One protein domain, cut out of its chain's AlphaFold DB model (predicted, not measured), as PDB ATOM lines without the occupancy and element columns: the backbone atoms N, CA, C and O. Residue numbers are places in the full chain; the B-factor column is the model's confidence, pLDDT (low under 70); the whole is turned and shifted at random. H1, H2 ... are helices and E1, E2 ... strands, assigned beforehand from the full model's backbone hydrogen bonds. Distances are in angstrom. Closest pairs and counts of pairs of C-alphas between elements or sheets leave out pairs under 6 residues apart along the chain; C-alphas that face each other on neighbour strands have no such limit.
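This is residues 4 to 58 and 142 to 215 of the 215 residues of an uncharacterized protein of Cryptosporidium hominis (UniProt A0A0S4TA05). A twisted three-stranded sheet has one face covered by two crossed helices, H3 and H5, and its other face is bare. H2, with the short H1 at its start, packs on H3 and H5 on their side away from the sheet, while the tiny H4 sits at one end of the sheet beside the start of H5. The printed part has 129 residues, with five named helices and three named strands in the order H1 H2 H3 E1 E2 E3 H4 H5; the sheet runs E1 E2 E3, antiparallel throughout, and the class is mixed. It is compact, with a radius of gyration of the C-alphas of 15.2 A and spans of 48 by 36 by 27 A.

Start at H1, residues 4 to 10, which touches H2, residues 12 to 26, only at the corner and only just, with 3 pairs of C-alphas within 8 A; the closest are Lys 8 and Glu 14, 5.4 A. H2 and H3, residues 37 to 54, form a helical hairpin at a steep tilt of 41 degrees; their closest C-alphas are Ile 18 and Leu 54, 6.2 A. Past the cut, E1, residues 148 to 156, E2, residues 161 to 167, and E3, residues 172 to 178, form a meander, each strand the antiparallel neighbour of the one before. Look for N 152 and O 165 at 2.8 A between E1 and E2, and N 164 and O 175 at 2.8 A between E2 and E3. H3 lies over E1 at a height over the sheet of 8.6 A. H4, residues 179 to 182, only grazes the sheet. The hub is H5, residues 191 to 211, over E2 and E3 on the same face as H3, also at a height of 8.6 A. H5 touches H3 at a steep tilt of 64 degrees, the closest C-alphas being Ile 51 and Phe 195, 6.5 A. It also touches H2, closest at C-alphas Lys 19 and Asp 192, 6.4 A, and H4, closest at Leu 182 and Glu 193, 6.3 A; it only just touches H1, with 3 pairs within 8 A, closest at Ile 9 and Ser 199, 6.3 A. In H1, H2, H3 and H5 every O i to N i+4 pair is within hydrogen-bond range; H4 is too short for one.

Find C-alpha 4 at (51.045, -37.819, 15.391), where H1 begins. H2 is 20.9 A long and H3 25.6 A. E1 begins at C-alpha 148, (47.646, -36.767, 31.076), and runs 25.7 A; E2 runs 19.1 A and E3 20.3 A. H5 runs 30.5 A to C-alpha 211 at (37.639, -25.716, 21.034).

The C-alphas farthest apart are those of Ser 32 and Lys 215, 49.5 A. Residues 59 to 141 are not printed, and C-alphas 58 and 142 stand 20.8 A apart across the cut. Of the links that are printed whole, none is long. The model's pLDDT is under 70 in 27 printed residues, among them 27 to 35, 142 to 148 and 210 to 215.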
ATOM      1  N   GLN A   4      50.611 -36.554  15.993       64.69
ATOM      2  CA  GLN A   4      51.045 -37.819  15.391       64.69
ATOM      3  C   GLN A   4      50.193 -39.014  15.838       64.69
ATOM      4  O   GLN A   4      49.859 -39.867  15.022       64.69
ATOM      5  N   ALA A   5      49.802 -39.068  17.116       66.94
ATOM      6  CA  ALA A   5      48.934 -40.137  17.612       66.94
ATOM      7  C   ALA A   5      47.527 -40.034  17.009       66.94
ATOM      8  O   ALA A   5      46.937 -41.026  16.593       66.94
ATOM      9  N   LEU A   6      47.016 -38.806  16.885       68.88
ATOM     10  CA  LEU A   6      45.739 -38.552  16.225       68.88
ATOM     11  C   LEU A   6      45.793 -38.917  14.732       68.88
ATOM     12  O   LEU A   6      44.842 -39.483  14.206       68.88
ATOM     13  N   GLU A   7      46.906 -38.631  14.055       72.00
ATOM     14  CA  GLU A   7      47.119 -38.969  12.644       72.00
ATOM     15  C   GLU A   7      47.159 -40.487  12.418       72.00
ATOM     16  O   GLU A   7      46.489 -40.985  11.516       72.00
ATOM     17  N   LYS A   8      47.841 -41.243  13.289       73.50
ATOM     18  CA  LYS A   8      47.827 -42.715  13.251       73.50
ATOM     19  C   LYS A   8      46.435 -43.298  13.482       73.50
ATOM     20  O   LYS A   8      46.019 -44.199  12.762       73.50
ATOM     21  N   ILE A   9      45.695 -42.754  14.449       77.69
ATOM     22  CA  ILE A   9      44.335 -43.208  14.765       77.69
ATOM     23  C   ILE A   9      43.332 -42.798  13.675       77.69
ATOM     24  O   ILE A   9      42.291 -43.426  13.549       77.69
ATOM     25  N   THR A  10      43.590 -41.768  12.866       74.94
ATOM     26  CA  THR A  10      42.643 -41.296  11.833       74.94
ATOM     27  C   THR A  10      42.967 -41.801  10.427       74.94
ATOM     28  O   THR A  10      42.055 -41.951   9.611       74.94
ATOM     29  N   ASN A  11      44.228 -42.125  10.136       84.88
ATOM     30  CA  ASN A  11      44.649 -42.656   8.845       84.88
ATOM     31  C   ASN A  11      44.217 -44.121   8.667       84.88
ATOM     32  O   ASN A  11      44.570 -44.993   9.456       84.88
ATOM     33  N   LYS A  12      43.501 -44.410   7.573       81.06
ATOM     34  CA  LYS A  12      42.981 -45.750   7.262       81.06
ATOM     35  C   LYS A  12      44.072 -46.829   7.197       81.06
ATOM     36  O   LYS A  12      43.845 -47.927   7.680       81.06
ATOM     37  N   SER A  13      45.237 -46.532   6.620       82.56
ATOM     38  CA  SER A  13      46.335 -47.504   6.489       82.56
ATOM     39  C   SER A  13      46.956 -47.849   7.845       82.56
ATOM     40  O   SER A  13      47.209 -49.013   8.140       82.56
ATOM     41  N   GLU A  14      47.153 -46.844   8.700       83.94
ATOM     42  CA  GLU A  14      47.717 -47.030  10.042       83.94
ATOM     43  C   GLU A  14      46.721 -47.725  10.981       83.94
ATOM     44  O   GLU A  14      47.121 -48.617  11.724       83.94
ATOM     45  N   LYS A  15      45.418 -47.416  10.884       85.12
ATOM     46  CA  LYS A  15      44.362 -48.143  11.608       85.12
ATOM     47  C   LYS A  15      44.416 -49.649  11.358       85.12
ATOM     48  O   LYS A  15      44.386 -50.418  12.309       85.12
ATOM     49  N   GLU A  16      44.484 -50.061  10.093       85.12
ATOM     50  CA  GLU A  16      44.502 -51.484   9.733       85.12
ATOM     51  C   GLU A  16      45.772 -52.185  10.232       85.12
ATOM     52  O   GLU A  16      45.707 -53.334  10.661       85.12
ATOM     53  N   LYS A  17      46.920 -51.490  10.257       86.31
ATOM     54  CA  LYS A  17      48.144 -52.024  10.877       86.31
ATOM     55  C   LYS A  17      47.968 -52.236  12.378       86.31
ATOM     56  O   LYS A  17      48.265 -53.321  12.859       86.31
ATOM     57  N   ILE A  18      47.443 -51.238  13.093       84.25
ATOM     58  CA  ILE A  18      47.216 -51.335  14.542       84.25
ATOM     59  C   ILE A  18      46.230 -52.464  14.852       84.25
ATOM     60  O   ILE A  18      46.484 -53.265  15.743       84.25
ATOM     61  N   LYS A  19      45.130 -52.572  14.098       85.62
ATOM     62  CA  LYS A  19      44.161 -53.667  14.253       85.62
ATOM     63  C   LYS A  19      44.792 -55.030  14.028       85.62
ATOM     64  O   LYS A  19      44.563 -55.933  14.823       85.62
ATOM     65  N   LYS A  20      45.614 -55.168  12.986       86.06
ATOM     66  CA  LYS A  20      46.328 -56.414  12.716       86.06
ATOM     67  C   LYS A  20      47.286 -56.774  13.852       86.06
ATOM     68  O   LYS A  20      47.268 -57.907  14.303       86.06
ATOM     69  N   GLU A  21      48.066 -55.818  14.352       85.88
ATOM     70  CA  GLU A  21      48.983 -56.052  15.476       85.88
ATOM     71  C   GLU A  21      48.236 -56.405  16.772       85.88
ATOM     72  O   GLU A  21      48.649 -57.311  17.490       85.88
ATOM     73  N   LEU A  22      47.097 -55.760  17.046       84.94
ATOM     74  CA  LEU A  22      46.221 -56.119  18.168       84.94
ATOM     75  C   LEU A  22      45.620 -57.512  18.002       84.94
ATOM     76  O   LEU A  22      45.484 -58.243  18.978       84.94
ATOM     77  N   TYR A  23      45.219 -57.865  16.784       83.44
ATOM     78  CA  TYR A  23      44.727 -59.197  16.490       83.44
ATOM     79  C   TYR A  23      45.834 -60.226  16.734       83.44
ATOM     80  O   TYR A  23      45.608 -61.136  17.515       83.44
ATOM     81  N   ASP A  24      47.038 -60.033  16.196       83.62
ATOM     82  CA  ASP A  24      48.173 -60.948  16.386       83.62
ATOM     83  C   ASP A  24      48.568 -61.092  17.878       83.62
ATOM     84  O   ASP A  24      48.928 -62.181  18.328       83.62
ATOM     85  N   GLU A  25      48.471 -60.022  18.678       83.06
ATOM     86  CA  GLU A  25      48.760 -60.050  20.124       83.06
ATOM     87  C   GLU A  25      47.667 -60.775  20.937       83.06
ATOM     88  O   GLU A  25      47.969 -61.474  21.911       83.06
ATOM     89  N   TYR A  26      46.398 -60.633  20.539       80.81
ATOM     90  CA  TYR A  26      45.241 -61.113  21.306       80.81
ATOM     91  C   TYR A  26      44.445 -62.251  20.643       80.81
ATOM     92  O   TYR A  26      43.421 -62.663  21.192       80.81
ATOM     93  N   GLU A  27      44.930 -62.822  19.535       67.31
ATOM     94  CA  GLU A  27      44.258 -63.843  18.702       67.31
ATOM     95  C   GLU A  27      43.752 -65.041  19.522       67.31
ATOM     96  O   GLU A  27      42.711 -65.630  19.236       67.31
ATOM     97  N   ILE A  28      44.469 -65.382  20.595       63.12
ATOM     98  CA  ILE A  28      44.224 -66.573  21.420       63.12
ATOM     99  C   ILE A  28      43.698 -66.198  22.818       63.12
ATOM    100  O   ILE A  28      43.469 -67.069  23.660       63.12
ATOM    101  N   PHE A  29      43.456 -64.912  23.103       64.69
ATOM    102  CA  PHE A  29      42.970 -64.473  24.414       64.69
ATOM    103  C   PHE A  29      41.481 -64.782  24.594       64.69
ATOM    104  O   PHE A  29      40.594 -63.930  24.509       64.69
ATOM    105  N   LYS A  30      41.211 -66.047  24.909       64.19
ATOM    106  CA  LYS A  30      39.935 -66.471  25.466       64.19
ATOM    107  C   LYS A  30      39.863 -65.969  26.902       64.19
ATOM    108  O   LYS A  30      40.681 -66.353  27.738       64.19
ATOM    109  N   VAL A  31      38.886 -65.119  27.207       62.88
ATOM    110  CA  VAL A  31      38.656 -64.702  28.594       62.88
ATOM    111  C   VAL A  31      38.107 -65.910  29.340       62.88
ATOM    112  O   VAL A  31      36.939 -66.266  29.200       62.88
ATOM    113  N   SER A  32      38.977 -66.562  30.113       57.06
ATOM    114  CA  SER A  32      38.703 -67.823  30.814       57.06
ATOM    115  C   SER A  32      37.462 -67.745  31.704       57.06
ATOM    116  O   SER A  32      36.807 -68.758  31.938       57.06
ATOM    117  N   ASN A  33      37.137 -66.543  32.196       61.47
ATOM    118  CA  ASN A  33      35.951 -66.290  32.995       61.47
ATOM    119  C   ASN A  33      35.378 -64.880  32.756       61.47
ATOM    120  O   ASN A  33      35.717 -63.930  33.456       61.47
ATOM    121  N   ILE A  34      34.464 -64.755  31.789       62.59
ATOM    122  CA  ILE A  34      33.741 -63.501  31.482       62.59
ATOM    123  C   ILE A  34      32.899 -63.025  32.684       62.59
ATOM    124  O   ILE A  34      32.591 -61.843  32.812       62.59
ATOM    125  N   TYR A  35      32.553 -63.936  33.599       61.88
ATOM    126  CA  TYR A  35      31.761 -63.634  34.790       61.88
ATOM    127  C   TYR A  35      32.592 -63.056  35.942       61.88
ATOM    128  O   TYR A  35      32.017 -62.538  36.904       61.88
ATOM    129  N   ASN A  36      33.928 -63.113  35.865       76.06
ATOM    130  CA  ASN A  36      34.788 -62.436  36.825       76.06
ATOM    131  C   ASN A  36      35.091 -61.012  36.347       76.06
ATOM    132  O   ASN A  36      35.887 -60.792  35.440       76.06
ATOM    133  N   GLU A  37      34.477 -60.033  37.008       75.94
ATOM    134  CA  GLU A  37      34.661 -58.608  36.723       75.94
ATOM    135  C   GLU A  37      36.126 -58.162  36.788       75.94
ATOM    136  O   GLU A  37      36.541 -57.317  35.999       75.94
ATOM    137  N   MET A  38      36.924 -58.728  37.698       77.06
ATOM    138  CA  MET A  38      38.334 -58.361  37.809       77.06
ATOM    139  C   MET A  38      39.129 -58.840  36.591       77.06
ATOM    140  O   MET A  38      39.926 -58.078  36.046       77.06
ATOM    141  N   ASP A  39      38.879 -60.070  36.139       77.31
ATOM    142  CA  ASP A  39      39.547 -60.642  34.966       77.31
ATOM    143  C   ASP A  39      39.095 -59.934  33.685       77.31
ATOM    144  O   ASP A  39      39.923 -59.612  32.834       77.31
ATOM    145  N   LEU A  40      37.801 -59.614  33.588       80.38
ATOM    146  CA  LEU A  40      37.227 -58.843  32.490       80.38
ATOM    147  C   LEU A  40      37.852 -57.449  32.388       80.38
ATOM    148  O   LEU A  40      38.367 -57.075  31.336       80.38
ATOM    149  N   ASN A  41      37.839 -56.691  33.487       80.56
ATOM    150  CA  ASN A  41      38.418 -55.351  33.521       80.56
ATOM    151  C   ASN A  41      39.917 -55.395  33.219       80.56
ATOM    152  O   ASN A  41      40.405 -54.548  32.482       80.56
ATOM    153  N   LYS A  42      40.647 -56.395  33.727       81.25
ATOM    154  CA  LYS A  42      42.074 -56.565  33.434       81.25
ATOM    155  C   LYS A  42      42.323 -56.836  31.952       81.25
ATOM    156  O   LYS A  42      43.193 -56.204  31.363       81.25
ATOM    157  N   ALA A  43      41.567 -57.748  31.347       83.25
ATOM    158  CA  ALA A  43      41.740 -58.096  29.944       83.25
ATOM    159  C   ALA A  43      41.428 -56.904  29.024       83.25
ATOM    160  O   ALA A  43      42.206 -56.593  28.127       83.25
ATOM    161  N   ILE A  44      40.349 -56.175  29.317       85.62
ATOM    162  CA  ILE A  44      39.992 -54.942  28.607       85.62
ATOM    163  C   ILE A  44      41.075 -53.871  28.797       85.62
ATOM    164  O   ILE A  44      41.500 -53.259  27.822       85.62
ATOM    165  N   SER A  45      41.562 -53.663  30.022       83.50
ATOM    166  CA  SER A  45      42.626 -52.692  30.307       83.50
ATOM    167  C   SER A  45      43.934 -53.011  29.585       83.50
ATOM    168  O   SER A  45      44.607 -52.084  29.142       83.50
ATOM    169  N   ASN A  46      44.283 -54.291  29.422       84.38
ATOM    170  CA  ASN A  46      45.458 -54.698  28.649       84.38
ATOM    171  C   ASN A  46      45.305 -54.323  27.171       84.38
ATOM    172  O   ASN A  46      46.178 -53.653  26.625       84.38
ATOM    173  N   VAL A  47      44.160 -54.653  26.562       87.12
ATOM    174  CA  VAL A  47      43.872 -54.289  25.164       87.12
ATOM    175  C   VAL A  47      43.895 -52.771  24.985       87.12
ATOM    176  O   VAL A  47      44.509 -52.274  24.045       87.12
ATOM    177  N   ILE A  48      43.295 -52.015  25.910       87.19
ATOM    178  CA  ILE A  48      43.361 -50.546  25.914       87.19
ATOM    179  C   ILE A  48      44.818 -50.066  25.963       87.19
ATOM    180  O   ILE A  48      45.179 -49.167  25.205       87.19
ATOM    181  N   SER A  49      45.661 -50.654  26.818       82.94
ATOM    182  CA  SER A  49      47.067 -50.249  26.919       82.94
ATOM    183  C   SER A  49      47.848 -50.531  25.630       82.94
ATOM    184  O   SER A  49      48.579 -49.654  25.155       82.94
ATOM    185  N   SER A  50      47.620 -51.689  24.995       84.75
ATOM    186  CA  SER A  50      48.185 -52.005  23.674       84.75
ATOM    187  C   SER A  50      47.714 -51.005  22.615       84.75
ATOM    188  O   SER A  50      48.544 -50.430  21.914       84.75
ATOM    189  N   ILE A  51      46.410 -50.697  22.544       85.12
ATOM    190  CA  ILE A  51      45.854 -49.709  21.595       85.12
ATOM    191  C   ILE A  51      46.578 -48.368  21.719       85.12
ATOM    192  O   ILE A  51      46.937 -47.748  20.718       85.12
ATOM    193  N   ILE A  52      46.788 -47.907  22.947       80.44
ATOM    194  CA  ILE A  52      47.368 -46.594  23.226       80.44
ATOM    195  C   ILE A  52      48.849 -46.561  22.867       80.44
ATOM    196  O   ILE A  52      49.296 -45.621  22.205       80.44
ATOM    197  N   THR A  53      49.576 -47.619  23.223       80.44
ATOM    198  CA  THR A  53      50.992 -47.783  22.882       80.44
ATOM    199  C   THR A  53      51.188 -47.818  21.365       80.44
ATOM    200  O   THR A  53      51.984 -47.050  20.822       80.44
ATOM    201  N   LEU A  54      50.400 -48.628  20.653       82.38
ATOM    202  CA  LEU A  54      50.444 -48.739  19.190       82.38
ATOM    203  C   LEU A  54      50.034 -47.435  18.490       82.38
ATOM    204  O   LEU A  54      50.590 -47.060  17.453       82.38
ATOM    205  N   SER A  55      49.131 -46.673  19.108       78.12
ATOM    206  CA  SER A  55      48.759 -45.331  18.654       78.12
ATOM    207  C   SER A  55      49.865 -44.286  18.861       78.12
ATOM    208  O   SER A  55      49.745 -43.168  18.363       78.12
ATOM    209  N   GLY A  56      50.960 -44.614  19.555       70.38
ATOM    210  CA  GLY A  56      52.084 -43.707  19.807       70.38
ATOM    211  C   GLY A  56      51.869 -42.746  20.980       70.38
ATOM    212  O   GLY A  56      52.490 -41.682  21.025       70.38
ATOM    213  N   LEU A  57      50.970 -43.084  21.902       70.56
ATOM    214  CA  LEU A  57      50.850 -42.429  23.204       70.56
ATOM    215  C   LEU A  57      51.694 -43.203  24.225       70.56
ATOM    216  O   LEU A  57      51.766 -44.428  24.171       70.56
ATOM    217  N   GLU A  58      52.328 -42.494  25.157       66.25
ATOM    218  CA  GLU A  58      53.167 -43.124  26.178       66.25
ATOM    219  C   GLU A  58      52.361 -43.361  27.456       66.25
ATOM    220  O   GLU A  58      51.719 -42.452  27.991       66.25
ATOM    221  N   TRP A 142      52.541 -33.982  44.163       47.19
ATOM    222  CA  TRP A 142      51.207 -33.473  44.496       47.19
ATOM    223  C   TRP A 142      50.302 -33.181  43.300       47.19
ATOM    224  O   TRP A 142      49.113 -32.941  43.505       47.19
ATOM    225  N   ASN A 143      50.824 -33.207  42.072       51.53
ATOM    226  CA  ASN A 143      50.056 -32.821  40.894       51.53
ATOM    227  C   ASN A 143      49.734 -34.043  40.040       51.53
ATOM    228  O   ASN A 143      50.635 -34.705  39.535       51.53
ATOM    229  N   TYR A 144      48.438 -34.288  39.826       56.06
ATOM    230  CA  TYR A 144      48.008 -35.022  38.640       56.06
ATOM    231  C   TYR A 144      48.573 -34.294  37.426       56.06
ATOM    232  O   TYR A 144      48.440 -33.068  37.325       56.06
ATOM    233  N   ASP A 145      49.218 -35.040  36.534       58.56
ATOM    234  CA  ASP A 145      49.740 -34.469  35.303       58.56
ATOM    235  C   ASP A 145      48.572 -33.837  34.530       58.56
ATOM    236  O   ASP A 145      47.532 -34.470  34.315       58.56
ATOM    237  N   LYS A 146      48.708 -32.545  34.211       57.66
ATOM    238  CA  LYS A 146      47.659 -31.768  33.538       57.66
ATOM    239  C   LYS A 146      47.489 -32.193  32.089       57.66
ATOM    240  O   LYS A 146      46.406 -32.041  31.534       57.66
ATOM    241  N   ASP A 147      48.555 -32.726  31.503       58.06
ATOM    242  CA  ASP A 147      48.584 -33.165  30.117       58.06
ATOM    243  C   ASP A 147      48.220 -34.650  29.970       58.06
ATOM    244  O   ASP A 147      48.082 -35.135  28.841       58.06
ATOM    245  N   ALA A 148      48.027 -35.365  31.087       66.38
ATOM    246  CA  ALA A 148      47.646 -36.767  31.076       66.38
ATOM    247  C   ALA A 148      46.148 -36.970  30.830       66.38
ATOM    248  O   ALA A 148      45.286 -36.208  31.279       66.38
ATOM    249  N   CYS A 149      45.851 -38.054  30.124       71.62
ATOM    250  CA  CYS A 149      44.501 -38.553  29.922       71.62
ATOM    251  C   CYS A 149      44.338 -39.877  30.666       71.62
ATOM    252  O   CYS A 149      45.262 -40.688  30.718       71.62
ATOM    253  N   TYR A 150      43.159 -40.091  31.236       76.69
ATOM    254  CA  TYR A 150      42.862 -41.234  32.086       76.69
ATOM    255  C   TYR A 150      41.717 -42.014  31.473       76.69
ATOM    256  O   TYR A 150      40.663 -41.434  31.201       76.69
ATOM    257  N   ILE A 151      41.923 -43.314  31.271       81.62
ATOM    258  CA  ILE A 151      40.884 -44.219  30.779       81.62
ATOM    259  C   ILE A 151      40.435 -45.115  31.919       81.62
ATOM    260  O   ILE A 151      41.250 -45.642  32.677       81.62
ATOM    261  N   THR A 152      39.125 -45.252  32.072       82.19
ATOM    262  CA  THR A 152      38.504 -46.060  33.118       82.19
ATOM    263  C   THR A 152      37.351 -46.862  32.523       82.19
ATOM    264  O   THR A 152      36.312 -46.280  32.206       82.19
ATOM    265  N   PRO A 153      37.495 -48.187  32.368       83.69
ATOM    266  CA  PRO A 153      36.357 -49.056  32.116       83.69
ATOM    267  C   PRO A 153      35.525 -49.209  33.401       83.69
ATOM    268  O   PRO A 153      36.064 -49.489  34.472       83.69
ATOM    269  N   LYS A 154      34.206 -49.017  33.311       84.94
ATOM    270  CA  LYS A 154      33.255 -49.195  34.420       84.94
ATOM    271  C   LYS A 154      32.170 -50.188  34.025       84.94
ATOM    272  O   LYS A 154      31.334 -49.892  33.173       84.94
ATOM    273  N   LEU A 155      32.165 -51.357  34.657       85.00
ATOM    274  CA  LEU A 155      31.151 -52.381  34.432       85.00
ATOM    275  C   LEU A 155      29.890 -52.090  35.260       85.00
ATOM    276  O   LEU A 155      29.946 -51.944  36.478       85.00
ATOM    277  N   ASN A 156      28.730 -52.070  34.611       85.56
ATOM    278  CA  ASN A 156      27.425 -52.012  35.256       85.56
ATOM    279  C   ASN A 156      26.699 -53.353  35.079       85.56
ATOM    280  O   ASN A 156      26.056 -53.603  34.057       85.56
ATOM    281  N   ARG A 157      26.764 -54.198  36.116       79.50
ATOM    282  CA  ARG A 157      26.156 -55.540  36.122       79.50
ATOM    283  C   ARG A 157      24.638 -55.527  35.967       79.50
ATOM    284  O   ARG A 157      24.092 -56.417  35.332       79.50
ATOM    285  N   ALA A 158      23.954 -54.526  36.518       83.88
ATOM    286  CA  ALA A 158      22.493 -54.466  36.460       83.88
ATOM    287  C   ALA A 158      21.981 -54.277  35.025       83.88
ATOM    288  O   ALA A 158      20.894 -54.737  34.688       83.88
ATOM    289  N   SER A 159      22.772 -53.612  34.181       86.06
ATOM    290  CA  SER A 159      22.416 -53.341  32.786       86.06
ATOM    291  C   SER A 159      23.252 -54.118  31.766       86.06
ATOM    292  O   SER A 159      23.043 -53.941  30.570       86.06
ATOM    293  N   ASN A 160      24.183 -54.973  32.213       86.50
ATOM    294  CA  ASN A 160      25.154 -55.684  31.367       86.50
ATOM    295  C   ASN A 160      25.895 -54.764  30.382       86.50
ATOM    296  O   ASN A 160      26.231 -55.151  29.259       86.50
ATOM    297  N   ASN A 161      26.151 -53.533  30.815       90.00
ATOM    298  CA  ASN A 161      26.842 -52.525  30.030       90.00
ATOM    299  C   ASN A 161      28.189 -52.203  30.654       90.00
ATOM    300  O   ASN A 161      28.371 -52.295  31.867       90.00
ATOM    301  N   ILE A 162      29.113 -51.769  29.815       88.81
ATOM    302  CA  ILE A 162      30.397 -51.226  30.222       88.81
ATOM    303  C   ILE A 162      30.528 -49.812  29.670       88.81
ATOM    304  O   ILE A 162      30.279 -49.550  28.491       88.81
ATOM    305  N   GLU A 163      30.875 -48.887  30.554       90.38
ATOM    306  CA  GLU A 163      31.185 -47.507  30.217       90.38
ATOM    307  C   GLU A 163      32.700 -47.359  30.089       90.38
ATOM    308  O   GLU A 163      33.443 -47.577  31.044       90.38
ATOM    309  N   PHE A 164      33.158 -46.957  28.908       89.50
ATOM    310  CA  PHE A 164      34.518 -46.491  28.693       89.50
ATOM    311  C   PHE A 164      34.545 -44.995  28.935       89.50
ATOM    312  O   PHE A 164      33.981 -44.219  28.160       89.50
ATOM    313  N   LEU A 165      35.177 -44.600  30.031       87.00
ATOM    314  CA  LEU A 165      35.338 -43.215  30.422       87.00
ATOM    315  C   LEU A 165      36.755 -42.759  30.085       87.00
ATOM    316  O   LEU A 165      37.713 -43.354  30.567       87.00
ATOM    317  N   LEU A 166      36.885 -41.698  29.294       84.75
ATOM    318  CA  LEU A 166      38.152 -41.031  29.020       84.75
ATOM    319  C   LEU A 166      38.057 -39.578  29.502       84.75
ATOM    320  O   LEU A 166      37.155 -38.832  29.116       84.75
ATOM    321  N   GLN A 167      38.992 -39.169  30.351       78.44
ATOM    322  CA  GLN A 167      38.972 -37.838  30.954       78.44
ATOM    323  C   GLN A 167      40.362 -37.221  31.083       78.44
ATOM    324  O   GLN A 167      41.353 -37.915  31.301       78.44
ATOM    325  N   ASN A 168      40.417 -35.898  30.970       75.06
ATOM    326  CA  ASN A 168      41.543 -35.064  31.389       75.06
ATOM    327  C   ASN A 168      41.056 -34.096  32.491       75.06
ATOM    328  O   ASN A 168      39.937 -34.237  32.983       75.06
ATOM    329  N   GLN A 169      41.876 -33.134  32.927       69.88
ATOM    330  CA  GLN A 169      41.482 -32.221  34.017       69.88
ATOM    331  C   GLN A 169      40.295 -31.304  33.677       69.88
ATOM    332  O   GLN A 169      39.616 -30.830  34.584       69.88
ATOM    333  N   ASP A 170      40.052 -31.045  32.393       71.69
ATOM    334  CA  ASP A 170      39.080 -30.056  31.918       71.69
ATOM    335  C   ASP A 170      37.832 -30.681  31.279       71.69
ATOM    336  O   ASP A 170      36.774 -30.050  31.221       71.69
ATOM    337  N   HIS A 171      37.961 -31.891  30.745       78.62
ATOM    338  CA  HIS A 171      36.996 -32.512  29.855       78.62
ATOM    339  C   HIS A 171      36.842 -34.000  30.139       78.62
ATOM    340  O   HIS A 171      37.791 -34.720  30.450       78.62
ATOM    341  N   GLN A 172      35.611 -34.456  29.934       84.50
ATOM    342  CA  GLN A 172      35.197 -35.834  30.095       84.50
ATOM    343  C   GLN A 172      34.406 -36.262  28.858       84.50
ATOM    344  O   GLN A 172      33.520 -35.539  28.379       84.50
ATOM    345  N   VAL A 173      34.734 -37.436  28.333       86.19
ATOM    346  CA  VAL A 173      33.979 -38.121  27.283       86.19
ATOM    347  C   VAL A 173      33.772 -39.565  27.711       86.19
ATOM    348  O   VAL A 173      34.658 -40.181  28.301       86.19
ATOM    349  N   SER A 174      32.591 -40.110  27.455       91.56
ATOM    350  CA  SER A 174      32.334 -41.511  27.754       91.56
ATOM    351  C   SER A 174      31.463 -42.168  26.704       91.56
ATOM    352  O   SER A 174      30.658 -41.528  26.022       91.56
ATOM    353  N   LYS A 175      31.651 -43.478  26.561       92.94
ATOM    354  CA  LYS A 175      30.852 -44.314  25.679       92.94
ATOM    355  C   LYS A 175      30.426 -45.562  26.426       92.94
ATOM    356  O   LYS A 175      31.256 -46.320  26.909       92.94
ATOM    357  N   THR A 176      29.118 -45.778  26.491       92.50
ATOM    358  CA  THR A 176      28.540 -47.007  27.038       92.50
ATOM    359  C   THR A 176      28.216 -47.970  25.907       92.50
ATOM    360  O   THR A 176      27.596 -47.571  24.914       92.50
ATOM    361  N   ILE A 177      28.623 -49.228  26.058       92.19
ATOM    362  CA  ILE A 177      28.270 -50.323  25.152       92.19
ATOM    363  C   ILE A 177      27.877 -51.578  25.931       92.19
ATOM    364  O   ILE A 177      28.261 -51.761  27.085       92.19
ATOM    365  N   TYR A 178      27.102 -52.445  25.285       89.56
ATOM    366  CA  TYR A 178      26.753 -53.753  25.829       89.56
ATOM    367  C   TYR A 178      27.992 -54.645  25.897       89.56
ATOM    368  O   TYR A 178      28.717 -54.761  24.907       89.56
ATOM    369  N   VAL A 179      28.210 -55.311  27.034       87.06
ATOM    370  CA  VAL A 179      29.418 -56.118  27.285       87.06
ATOM    371  C   VAL A 179      29.591 -57.219  26.243       87.06
ATOM    372  O   VAL A 179      30.705 -57.464  25.804       87.06
ATOM    373  N   GLY A 180      28.503 -57.835  25.769       85.62
ATOM    374  CA  GLY A 180      28.586 -58.888  24.752       85.62
ATOM    375  C   GLY A 180      29.142 -58.429  23.399       85.62
ATOM    376  O   GLY A 180      29.582 -59.272  22.633       85.62
ATOM    377  N   LYS A 181      29.178 -57.119  23.102       87.38
ATOM    378  CA  LYS A 181      29.839 -56.601  21.886       87.38
ATOM    379  C   LYS A 181      31.363 -56.653  21.962       87.38
ATOM    380  O   LYS A 181      32.023 -56.652  20.929       87.38
ATOM    381  N   LEU A 182      31.907 -56.721  23.178       86.69
ATOM    382  CA  LEU A 182      33.341 -56.867  23.418       86.69
ATOM    383  C   LEU A 182      33.845 -58.286  23.189       86.69
ATOM    384  O   LEU A 182      35.036 -58.534  23.356       86.69
ATOM    385  N   PHE A 183      32.956 -59.208  22.826       85.69
ATOM    386  CA  PHE A 183      33.288 -60.597  22.599       85.69
ATOM    387  C   PHE A 183      32.895 -61.030  21.196       85.69
ATOM    388  O   PHE A 183      31.877 -60.601  20.651       85.69
ATOM    389  N   THR A 184      33.707 -61.902  20.613       83.12
ATOM    390  CA  THR A 184      33.329 -62.658  19.424       83.12
ATOM    391  C   THR A 184      32.278 -63.706  19.793       83.12
ATOM    392  O   THR A 184      32.078 -64.028  20.968       83.12
ATOM    393  N   LEU A 185      31.613 -64.275  18.785       80.50
ATOM    394  CA  LEU A 185      30.634 -65.352  18.983       80.50
ATOM    395  C   LEU A 185      31.239 -66.575  19.702       80.50
ATOM    396  O   LEU A 185      30.529 -67.268  20.425       80.50
ATOM    397  N   ASP A 186      32.551 -66.779  19.566       78.62
ATOM    398  CA  ASP A 186      33.301 -67.882  20.174       78.62
ATOM    399  C   ASP A 186      33.855 -67.551  21.581       78.62
ATOM    400  O   ASP A 186      34.521 -68.379  22.213       78.62
ATOM    401  N   GLY A 187      33.571 -66.349  22.100       75.31
ATOM    402  CA  GLY A 187      33.950 -65.913  23.450       75.31
ATOM    403  C   GLY A 187      35.369 -65.345  23.582       75.31
ATOM    404  O   GLY A 187      35.894 -65.278  24.696       75.31
ATOM    405  N   TYR A 188      35.994 -64.941  22.476       83.06
ATOM    406  CA  TYR A 188      37.277 -64.224  22.470       83.06
ATOM    407  C   TYR A 188      37.052 -62.722  22.570       83.06
ATOM    408  O   TYR A 188      35.965 -62.243  22.256       83.06
ATOM    409  N   ILE A 189      38.065 -61.967  22.989       85.00
ATOM    410  CA  ILE A 189      37.966 -60.505  23.018       85.00
ATOM    411  C   ILE A 189      37.895 -59.964  21.592       85.00
ATOM    412  O   ILE A 189      38.743 -60.258  20.756       85.00
ATOM    413  N   ASN A 190      36.894 -59.132  21.334       87.81
ATOM    414  CA  ASN A 190      36.750 -58.397  20.089       87.81
ATOM    415  C   ASN A 190      37.586 -57.108  20.155       87.81
ATOM    416  O   ASN A 190      37.103 -56.053  20.578       87.81
ATOM    417  N   THR A 191      38.861 -57.210  19.777       87.88
ATOM    418  CA  THR A 191      39.813 -56.087  19.787       87.88
ATOM    419  C   THR A 191      39.403 -54.958  18.846       87.88
ATOM    420  O   THR A 191      39.623 -53.796  19.183       87.88
ATOM    421  N   ASP A 192      38.741 -55.268  17.728       87.38
ATOM    422  CA  ASP A 192      38.262 -54.273  16.762       87.38
ATOM    423  C   ASP A 192      37.218 -53.335  17.370       87.38
ATOM    424  O   ASP A 192      37.323 -52.113  17.237       87.38
ATOM    425  N   GLU A 193      36.226 -53.887  18.077       89.44
ATOM    426  CA  GLU A 193      35.188 -53.078  18.727       89.44
ATOM    427  C   GLU A 193      35.798 -52.185  19.818       89.44
ATOM    428  O   GLU A 193      35.461 -51.004  19.921       89.44
ATOM    429  N   ILE A 194      36.743 -52.718  20.607       88.69
ATOM    430  CA  ILE A 194      37.456 -51.936  21.630       88.69
ATOM    431  C   ILE A 194      38.269 -50.819  20.964       88.69
ATOM    432  O   ILE A 194      38.197 -49.669  21.402       88.69
ATOM    433  N   PHE A 195      39.000 -51.124  19.890       89.56
ATOM    434  CA  PHE A 195      39.796 -50.146  19.153       89.56
ATOM    435  C   PHE A 195      38.939 -48.999  18.615       89.56
ATOM    436  O   PHE A 195      39.304 -47.837  18.803       89.56
ATOM    437  N   GLU A 196      37.792 -49.286  17.997       89.88
ATOM    438  CA  GLU A 196      36.896 -48.248  17.471       89.88
ATOM    439  C   GLU A 196      36.316 -47.369  18.587       89.88
ATOM    440  O   GLU A 196      36.287 -46.140  18.457       89.88
ATOM    441  N   VAL A 197      35.904 -47.962  19.715       90.56
ATOM    442  CA  VAL A 197      35.392 -47.205  20.871       90.56
ATOM    443  C   VAL A 197      36.468 -46.282  21.443       90.56
ATOM    444  O   VAL A 197      36.219 -45.088  21.621       90.56
ATOM    445  N   ILE A 198      37.666 -46.805  21.706       89.19
ATOM    446  CA  ILE A 198      38.762 -46.039  22.316       89.19
ATOM    447  C   ILE A 198      39.273 -44.952  21.368       89.19
ATOM    448  O   ILE A 198      39.424 -43.803  21.782       89.19
ATOM    449  N   SER A 199      39.457 -45.272  20.086       86.75
ATOM    450  CA  SER A 199      39.866 -44.313  19.053       86.75
ATOM    451  C   SER A 199      38.904 -43.136  18.964       86.75
ATOM    452  O   SER A 199      39.325 -41.978  18.938       86.75
ATOM    453  N   LYS A 200      37.597 -43.419  18.972       88.62
ATOM    454  CA  LYS A 200      36.566 -42.383  18.930       88.62
ATOM    455  C   LYS A 200      36.612 -41.483  20.161       88.62
ATOM    456  O   LYS A 200      36.569 -40.265  20.015       88.62
ATOM    457  N   LEU A 201      36.751 -42.062  21.353       88.19
ATOM    458  CA  LEU A 201      36.872 -41.289  22.591       88.19
ATOM    459  C   LEU A 201      38.109 -40.382  22.576       88.19
ATOM    460  O   LEU A 201      38.013 -39.217  22.960       88.19
ATOM    461  N   ILE A 202      39.254 -40.876  22.093       84.56
ATOM    462  CA  ILE A 202      40.486 -40.080  21.969       84.56
ATOM    463  C   ILE A 202      40.264 -38.868  21.056       84.56
ATOM    464  O   ILE A 202      40.647 -37.753  21.420       84.56
ATOM    465  N   VAL A 203      39.618 -39.065  19.902       84.25
ATOM    466  CA  VAL A 203      39.299 -37.983  18.957       84.25
ATOM    467  C   VAL A 203      38.325 -36.976  19.574       84.25
ATOM    468  O   VAL A 203      38.598 -35.777  19.553       84.25
ATOM    469  N   GLU A 204      37.239 -37.432  20.201       84.81
ATOM    470  CA  GLU A 204      36.256 -36.542  20.840       84.81
ATOM    471  C   GLU A 204      36.875 -35.702  21.970       84.81
ATOM    472  O   GLU A 204      36.592 -34.506  22.098       84.81
ATOM    473  N   LEU A 205      37.748 -36.296  22.795       83.00
ATOM    474  CA  LEU A 205      38.453 -35.556  23.845       83.00
ATOM    475  C   LEU A 205      39.394 -34.503  23.244       83.00
ATOM    476  O   LEU A 205      39.514 -33.398  23.787       83.00
ATOM    477  N   TYR A 206      40.052 -34.826  22.127       77.69
ATOM    478  CA  TYR A 206      40.933 -33.904  21.413       77.69
ATOM    479  C   TYR A 206      40.180 -32.684  20.884       77.69
ATOM    480  O   TYR A 206      40.608 -31.549  21.112       77.69
ATOM    481  N   GLU A 207      39.055 -32.914  20.208       81.31
ATOM    482  CA  GLU A 207      38.215 -31.862  19.638       81.31
ATOM    483  C   GLU A 207      37.726 -30.906  20.729       81.31
ATOM    484  O   GLU A 207      37.997 -29.702  20.654       81.31
ATOM    485  N   LYS A 208      37.148 -31.441  21.815       80.19
ATOM    486  CA  LYS A 208      36.697 -30.638  22.967       80.19
ATOM    487  C   LYS A 208      37.825 -29.819  23.599       80.19
ATOM    488  O   LYS A 208      37.636 -28.649  23.928       80.19
ATOM    489  N   SER A 209      39.014 -30.411  23.731       72.62
ATOM    490  CA  SER A 209      40.176 -29.735  24.322       72.62
ATOM    491  C   SER A 209      40.716 -28.594  23.448       72.62
ATOM    492  O   SER A 209      41.308 -27.642  23.962       72.62
ATOM    493  N   ASN A 210      40.537 -28.667  22.126       69.56
ATOM    494  CA  ASN A 210      40.989 -27.638  21.189       69.56
ATOM    495  C   ASN A 210      39.974 -26.505  20.988       69.56
ATOM    496  O   ASN A 210      40.393 -25.369  20.761       69.56
ATOM    497  N   GLU A 211      38.671 -26.765  21.099       67.75
ATOM    498  CA  GLU A 211      37.639 -25.716  21.034       67.75
ATOM    499  C   GLU A 211      37.824 -24.652  22.123       67.75
ATOM    500  O   GLU A 211      37.691 -23.458  21.857       67.75
ATOM    501  N   LYS A 212      38.221 -25.068  23.332       58.34
ATOM    502  CA  LYS A 212      38.484 -24.165  24.463       58.34
ATOM    503  C   LYS A 212      39.729 -23.290  24.266       58.34
ATOM    504  O   LYS A 212      39.797 -22.221  24.848       58.34
ATOM    505  N   LYS A 213      40.695 -23.703  23.435       54.41
ATOM    506  CA  LYS A 213      41.888 -22.893  23.102       54.41
ATOM    507  C   LYS A 213      41.623 -21.810  22.056       54.41
ATOM    508  O   LYS A 213      42.475 -20.952  21.857       54.41
ATOM    509  N   LYS A 214      40.493 -21.893  21.346       48.34
ATOM    510  CA  LYS A 214      40.077 -20.919  20.326       48.34
ATOM    511  C   LYS A 214      39.121 -19.844  20.868       48.34
ATOM    512  O   LYS A 214      38.813 -18.918  20.124       48.34
ATOM    513  N   LYS A 215      38.645 -19.983  22.108       41.94
ATOM    514  CA  LYS A 215      37.854 -18.980  22.836       41.94
ATOM    515  C   LYS A 215      38.731 -18.276  23.859       41.94
ATOM    516  O   LYS A 215      38.478 -17.076  24.077       41.94
TER     517      LYS A 215